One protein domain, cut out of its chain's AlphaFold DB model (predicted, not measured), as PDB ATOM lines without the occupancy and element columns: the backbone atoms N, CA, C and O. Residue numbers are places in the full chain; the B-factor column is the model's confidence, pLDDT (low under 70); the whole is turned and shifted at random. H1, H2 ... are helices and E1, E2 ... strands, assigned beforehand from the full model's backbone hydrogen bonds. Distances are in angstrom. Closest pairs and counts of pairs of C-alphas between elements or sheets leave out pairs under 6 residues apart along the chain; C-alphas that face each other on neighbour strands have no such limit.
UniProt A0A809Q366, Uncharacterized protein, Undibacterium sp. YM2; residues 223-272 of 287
ATOM      1  N   GLN A 223     -32.945  -1.141 -30.774       67.69
ATOM      2  CA  GLN A 223     -33.991  -0.281 -30.235       67.69
ATOM      3  C   GLN A 223     -34.783   0.327 -31.392       67.69
ATOM      4  O   GLN A 223     -34.259   1.122 -32.173       67.69
ATOM      5  N   ALA A 224     -36.055  -0.051 -31.521       70.06
ATOM      6  CA  ALA A 224     -36.941   0.612 -32.466       70.06
ATOM      7  C   ALA A 224     -37.359   1.980 -31.913       70.06
ATOM      8  O   ALA A 224     -37.636   2.125 -30.721       70.06
ATOM      9  N   ALA A 225     -37.429   2.984 -32.786       71.94
ATOM     10  CA  ALA A 225     -38.008   4.271 -32.430       71.94
ATOM     11  C   ALA A 225     -39.499   4.127 -32.063       71.94
ATOM     12  O   ALA A 225     -40.207   3.280 -32.610       71.94
ATOM     13  N   ASP A 226     -39.981   4.988 -31.161       77.44
ATOM     14  CA  ASP A 226     -41.350   4.936 -30.620       77.44
ATOM     15  C   ASP A 226     -42.438   4.949 -31.711       77.44
ATOM     16  O   ASP A 226     -43.500   4.358 -31.544       77.44
ATOM     17  N   ASN A 227     -42.166   5.571 -32.861       81.75
ATOM     18  CA  ASN A 227     -43.081   5.624 -34.005       81.75
ATOM     19  C   ASN A 227     -43.289   4.275 -34.716       81.75
ATOM     20  O   ASN A 227     -44.190   4.174 -35.548       81.75
ATOM     21  N   PHE A 228     -42.467   3.264 -34.432       78.69
ATOM     22  CA  PHE A 228     -42.639   1.920 -34.974       78.69
ATOM     23  C   PHE A 228     -43.561   1.048 -34.125       78.69
ATOM     24  O   PHE A 228     -44.003   0.013 -34.622       78.69
ATOM     25  N   PHE A 229     -43.876   1.436 -32.886       80.81
ATOM     26  CA  PHE A 229     -44.797   0.668 -32.057       80.81
ATOM     27  C   PHE A 229     -46.215   0.700 -32.638       80.81
ATOM     28  O   PHE A 229     -46.729   1.746 -33.037       80.81
ATOM     29  N   VAL A 230     -46.864  -0.461 -32.652       83.88
ATOM     30  CA  VAL A 230     -48.274  -0.617 -33.008       83.88
ATOM     31  C   VAL A 230     -49.102  -0.515 -31.723       83.88
ATOM     32  O   VAL A 230     -48.964  -1.392 -30.867       83.88
ATOM     33  N   PRO A 231     -49.962   0.508 -31.554       86.06
ATOM     34  CA  PRO A 231     -50.752   0.677 -30.338       86.06
ATOM     35  C   PRO A 231     -51.619  -0.546 -30.017       86.06
ATOM     36  O   PRO A 231     -52.193  -1.179 -30.907       86.06
ATOM     37  N   TYR A 232     -51.750  -0.870 -28.729       84.75
ATOM     38  CA  TYR A 232     -52.726  -1.861 -28.284       84.75
ATOM     39  C   TYR A 232     -54.125  -1.234 -28.235       84.75
ATOM     40  O   TYR A 232     -54.437  -0.450 -27.341       84.75
ATOM     41  N   GLU A 233     -54.977  -1.619 -29.186       88.31
ATOM     42  CA  GLU A 233     -56.361  -1.130 -29.316       88.31
ATOM     43  C   GLU A 233     -57.386  -1.948 -28.497       88.31
ATOM     44  O   GLU A 233     -58.591  -1.706 -28.562       88.31
ATOM     45  N   GLY A 234     -56.941  -2.961 -27.745       84.88
ATOM     46  CA  GLY A 234     -57.833  -3.804 -26.946       84.88
ATOM     47  C   GLY A 234     -58.190  -3.207 -25.579       84.88
ATOM     48  O   GLY A 234     -57.603  -2.233 -25.110       84.88
ATOM     49  N   SER A 235     -59.169  -3.815 -24.905       90.31
ATOM     50  CA  SER A 235     -59.701  -3.335 -23.621       90.31
ATOM     51  C   SER A 235     -59.067  -3.978 -22.381       90.31
ATOM     52  O   SER A 235     -59.425  -3.610 -21.261       90.31
ATOM     53  N   ASN A 236     -58.140  -4.932 -22.535       88.38
ATOM     54  CA  ASN A 236     -57.525  -5.603 -21.390       88.38
ATOM     55  C   ASN A 236     -56.543  -4.658 -20.676       88.38
ATOM     56  O   ASN A 236     -55.481  -4.323 -21.202       88.38
ATOM     57  N   ALA A 237     -56.896  -4.252 -19.456       86.69
ATOM     58  CA  ALA A 237     -56.100  -3.327 -18.654       86.69
ATOM     59  C   ALA A 237     -54.708  -3.876 -18.297       86.69
ATOM     60  O   ALA A 237     -53.761  -3.097 -18.243       86.69
ATOM     61  N   ALA A 238     -54.567  -5.192 -18.102       79.94
ATOM     62  CA  ALA A 238     -53.276  -5.811 -17.807       79.94
ATOM     63  C   ALA A 238     -52.340  -5.737 -19.020       79.94
ATOM     64  O   ALA A 238     -51.206  -5.296 -18.885       79.94
ATOM     65  N   VAL A 239     -52.850  -6.047 -20.219       77.31
ATOM     66  CA  VAL A 239     -52.076  -5.927 -21.470       77.31
ATOM     67  C   VAL A 239     -51.674  -4.475 -21.719       77.31
ATOM     68  O   VAL A 239     -50.543  -4.201 -22.091       77.31
ATOM     69  N   LYS A 240     -52.570  -3.516 -21.465       82.69
ATOM     70  CA  LYS A 240     -52.247  -2.092 -21.615       82.69
ATOM     71  C   LYS A 240     -51.190  -1.607 -20.614       82.69
ATOM     72  O   LYS A 240     -50.409  -0.724 -20.952       82.69
ATOM     73  N   ALA A 241     -51.180  -2.158 -19.400       76.88
ATOM     74  CA  ALA A 241     -50.167  -1.852 -18.392       76.88
ATOM     75  C   ALA A 241     -48.806  -2.481 -18.731       76.88
ATOM     76  O   ALA A 241     -47.780  -1.847 -18.515       76.88
ATOM     77  N   GLU A 242     -48.805  -3.694 -19.286       75.50
ATOM     78  CA  GLU A 242     -47.594  -4.414 -19.697       75.50
ATOM     79  C   GLU A 242     -46.988  -3.851 -20.999       75.50
ATOM     80  O   GLU A 242     -45.771  -3.806 -21.149       75.50
ATOM     81  N   PHE A 243     -47.824  -3.341 -21.913       81.00
ATOM     82  CA  PHE A 243     -47.420  -2.771 -23.205       81.00
ATOM     83  C   PHE A 243     -47.890  -1.314 -23.351       81.00
ATOM     84  O   PHE A 243     -48.733  -1.014 -24.204       81.00
ATOM     85  N   PRO A 244     -47.355  -0.365 -22.558       80.62
ATOM     86  CA  PRO A 244     -47.850   1.015 -22.519       80.62
ATOM     87  C   PRO A 244     -47.664   1.772 -23.840       80.62
ATOM     88  O   PRO A 244     -48.443   2.674 -24.148       80.62
ATOM     89  N   LYS A 245     -46.659   1.392 -24.642       81.75
ATOM     90  CA  LYS A 245     -46.422   1.929 -25.993       81.75
ATOM     91  C   LYS A 245     -47.078   1.090 -27.100       81.75
ATOM     92  O   LYS A 245     -46.997   1.459 -28.263       81.75
ATOM     93  N   GLY A 246     -47.747  -0.012 -26.757       85.31
ATOM     94  CA  GLY A 246     -48.183  -1.033 -27.707       85.31
ATOM     95  C   GLY A 246     -47.093  -2.065 -27.995       85.31
ATOM     96  O   GLY A 246     -46.191  -2.276 -27.186       85.31
ATOM     97  N   PHE A 247     -47.181  -2.723 -29.147       79.94
ATOM     98  CA  PHE A 247     -46.292  -3.817 -29.526       79.94
ATOM     99  C   PHE A 247     -45.227  -3.362 -30.512       79.94
ATOM    100  O   PHE A 247     -45.509  -2.620 -31.455       79.94
ATOM    101  N   LEU A 248     -44.012  -3.874 -30.341       72.81
ATOM    102  CA  LEU A 248     -43.010  -3.787 -31.391       72.81
ATOM    103  C   LEU A 248     -43.440  -4.636 -32.598       72.81
ATOM    104  O   LEU A 248     -43.986  -5.729 -32.419       72.81
ATOM    105  N   PRO A 249     -43.184  -4.169 -33.830       68.06
ATOM    106  CA  PRO A 249     -43.387  -4.985 -35.011       68.06
ATOM    107  C   PRO A 249     -42.438  -6.184 -34.948       68.06
ATOM    108  O   PRO A 249     -41.234  -6.036 -34.747       68.06
ATOM    109  N   SER A 250     -42.984  -7.388 -35.113       64.69
ATOM    110  CA  SER A 250     -42.171  -8.598 -35.160       64.69
ATOM    111  C   SER A 250     -41.425  -8.675 -36.489       64.69
ATOM    112  O   SER A 250     -42.034  -8.831 -37.550       64.69
ATOM    113  N   TYR A 251     -40.096  -8.605 -36.437       68.75
ATOM    114  CA  TYR A 251     -39.211  -8.811 -37.586       68.75
ATOM    115  C   TYR A 251     -38.886 -10.304 -37.771       68.75
ATOM    116  O   TYR A 251     -37.725 -10.697 -37.834       68.75
ATOM    117  N   GLY A 252     -39.913 -11.158 -37.802       61.06
ATOM    118  CA  GLY A 252     -39.747 -12.616 -37.819       61.06
ATOM    119  C   GLY A 252     -39.415 -13.222 -39.189       61.06
ATOM    120  O   GLY A 252     -38.924 -14.345 -39.254       61.06
ATOM    121  N   SER A 253     -39.668 -12.508 -40.292       66.25
ATOM    122  CA  SER A 253     -39.564 -13.085 -41.644       66.25
ATOM    123  C   SER A 253     -38.248 -12.773 -42.360       66.25
ATOM    124  O   SER A 253     -37.918 -13.429 -43.346       66.25
ATOM    125  N   GLY A 254     -37.488 -11.785 -41.888       69.94
ATOM    126  CA  GLY A 254     -36.165 -11.480 -42.425       69.94
ATOM    127  C   GLY A 254     -35.712 -10.055 -42.139       69.94
ATOM    128  O   GLY A 254     -36.492  -9.108 -42.221       69.94
ATOM    129  N   LEU A 255     -34.420  -9.914 -41.855       76.44
ATOM    130  CA  LEU A 255     -33.707  -8.645 -41.762       76.44
ATOM    131  C   LEU A 255     -32.531  -8.692 -42.739       76.44
ATOM    132  O   LEU A 255     -31.782  -9.666 -42.760       76.44
ATOM    133  N   THR A 256     -32.359  -7.647 -43.544       82.31
ATOM    134  CA  THR A 256     -31.178  -7.486 -44.400       82.31
ATOM    135  C   THR A 256     -30.538  -6.128 -44.164       82.31
ATOM    136  O   THR A 256     -31.226  -5.109 -44.079       82.31
ATOM    137  N   PHE A 257     -29.215  -6.117 -44.013       80.56
ATOM    138  CA  PHE A 257     -28.457  -4.895 -43.779       80.56
ATOM    139  C   PHE A 257     -28.508  -4.002 -45.020       80.56
ATOM    140  O   PHE A 257     -28.118  -4.415 -46.112       80.56
ATOM    141  N   LYS A 258     -28.999  -2.774 -44.849       83.69
ATOM    142  CA  LYS A 258     -29.096  -1.766 -45.910       83.69
ATOM    143  C   LYS A 258     -27.832  -0.913 -45.970       83.69
ATOM    144  O   LYS A 258     -27.356  -0.603 -47.058       83.69
ATOM    145  N   GLY A 259     -27.299  -0.517 -44.816       81.50
ATOM    146  CA  GLY A 259     -26.142   0.366 -44.737       81.50
ATOM    147  C   GLY A 259     -26.033   1.078 -43.396       81.50
ATOM    148  O   GLY A 259     -26.797   0.819 -42.472       81.50
ATOM    149  N   LYS A 260     -25.062   1.983 -43.286       83.12
ATOM    150  CA  LYS A 260     -24.857   2.831 -42.111       83.12
ATOM    151  C   LYS A 260     -25.218   4.271 -42.475       83.12
ATOM    152  O   LYS A 260     -24.716   4.785 -43.474       83.12
ATOM    153  N   ALA A 261     -26.091   4.897 -41.695       81.44
ATOM    154  CA  ALA A 261     -26.457   6.298 -41.848       81.44
ATOM    155  C   ALA A 261     -25.296   7.226 -41.441       81.44
ATOM    156  O   ALA A 261     -24.303   6.797 -40.847       81.44
ATOM    157  N   ALA A 262     -25.405   8.512 -41.784       82.00
ATOM    158  CA  ALA A 262     -24.346   9.499 -41.548       82.00
ATOM    159  C   ALA A 262     -24.045   9.734 -40.054       82.00
ATOM    160  O   ALA A 262     -22.923  10.084 -39.702       82.00
ATOM    161  N   ASP A 263     -25.033   9.512 -39.187       76.94
ATOM    162  CA  ASP A 263     -24.919   9.552 -37.723       76.94
ATOM    163  C   ASP A 263     -24.329   8.260 -37.124       76.94
ATOM    164  O   ASP A 263     -24.067   8.178 -35.928       76.94
ATOM    165  N   GLY A 264     -24.097   7.248 -37.961       71.75
ATOM    166  CA  GLY A 264     -23.579   5.949 -37.576       71.75
ATOM    167  C   GLY A 264     -24.635   4.897 -37.238       71.75
ATOM    168  O   GLY A 264     -24.253   3.758 -36.955       71.75
ATOM    169  N   SER A 265     -25.922   5.229 -37.327       70.62
ATOM    170  CA  SER A 265     -27.018   4.278 -37.138       70.62
ATOM    171  C   SER A 265     -26.978   3.182 -38.208       70.62
ATOM    172  O   SER A 265     -26.713   3.451 -39.381       70.62
ATOM    173  N   LEU A 266     -27.227   1.930 -37.821       74.81
ATOM    174  CA  LEU A 266     -27.321   0.813 -38.764       74.81
ATOM    175  C   LEU A 266     -28.750   0.727 -39.306       74.81
ATOM    176  O   LEU A 266     -29.703   0.599 -38.543       74.81
ATOM    177  N   GLU A 267     -28.895   0.784 -40.624       75.38
ATOM    178  CA  GLU A 267     -30.178   0.641 -41.299       75.38
ATOM    179  C   GLU A 267     -30.359  -0.783 -41.830       75.38
ATOM    180  O   GLU A 267     -29.452  -1.373 -42.426       75.38
ATOM    181  N   PHE A 268     -31.576  -1.302 -41.688       79.81
ATOM    182  CA  PHE A 268     -31.977  -2.614 -42.184       79.81
ATOM    183  C   PHE A 268     -33.288  -2.499 -42.959       79.81
ATOM    184  O   PHE A 268     -34.164  -1.711 -42.602       79.81
ATOM    185  N   TYR A 269     -33.449  -3.316 -43.997       79.62
ATOM    186  CA  TYR A 269     -34.781  -3.655 -44.486       79.62
ATOM    187  C   TYR A 269     -35.303  -4.831 -43.661       79.62
ATOM    188  O   TYR A 269     -34.615  -5.843 -43.526       79.62
ATOM    189  N   GLY A 270     -36.510  -4.693 -43.117       76.75
ATOM    190  CA  GLY A 270     -37.194  -5.749 -42.378       76.75
ATOM    191  C   GLY A 270     -38.457  -6.196 -43.098       76.75
ATOM    192  O   GLY A 270     -39.206  -5.365 -43.611       76.75
ATOM    193  N   ILE A 271     -38.704  -7.503 -43.118       76.06
ATOM    194  CA  ILE A 271     -40.004  -8.075 -43.469       76.06
ATOM    195  C   ILE A 271     -40.673  -8.483 -42.160       76.06
ATOM    196  O   ILE A 271     -40.158  -9.322 -41.418       76.06
ATOM    197  N   THR A 272     -41.811  -7.857 -41.875       66.88
ATOM    198  CA  THR A 272     -42.619  -8.157 -40.693       66.88
ATOM    199  C   THR A 272     -43.683  -9.187 -41.038       66.88
ATOM    200  O   THR A 272     -44.340  -9.050 -42.073       66.88
TER     201      THR A 272
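AT A GLANCE: This is residues 223 to 272 of the 287 residues of an uncharacterized protein of Undibacterium sp. YM2 (UniProt A0A809Q366). With little regular structure, this is a loose, flat piece with a hairpin of two strands, E1 and E2, at one end and one short helix, H1, toward the other, where residues 234 to 239 stick out. The printed part has 50 residues, ordered H1, E1, E2; the class is mixed, with only 19 residues in named elements. The radius of gyration of the C-alphas is 14.1 A, and they span 40 by 25 by 13 A.

IN THESE COORDINATES: Residues 223 to 236 hold no named element. H1 is residues 237 to 242, beginning at C-alpha 237 (-56.100, -3.327, -18.654). E1, residues 254 to 260, is 18.2 A long. E2, residues 266 to 271, is 16.2 A long and ends at C-alpha 271 (-40.004, -8.075, -43.469).

HOW THE PARTS SIT: E1 and E2 form an antiparallel hairpin at 155 degrees, with N 258 and O 267 within hydrogen-bond range at 2.8 A. H1 and E2 are apart. In H1 every O i to N i+4 pair is within hydrogen-bond range.

THE WHOLE: The C-alphas farthest apart, of Ser 235 and Ala 262, are 41.7 A apart. The printed part has no cut. H1 to E1 is a long link of 11 residues. Residues 223, 249 to 254 and 272 have pLDDT under 70.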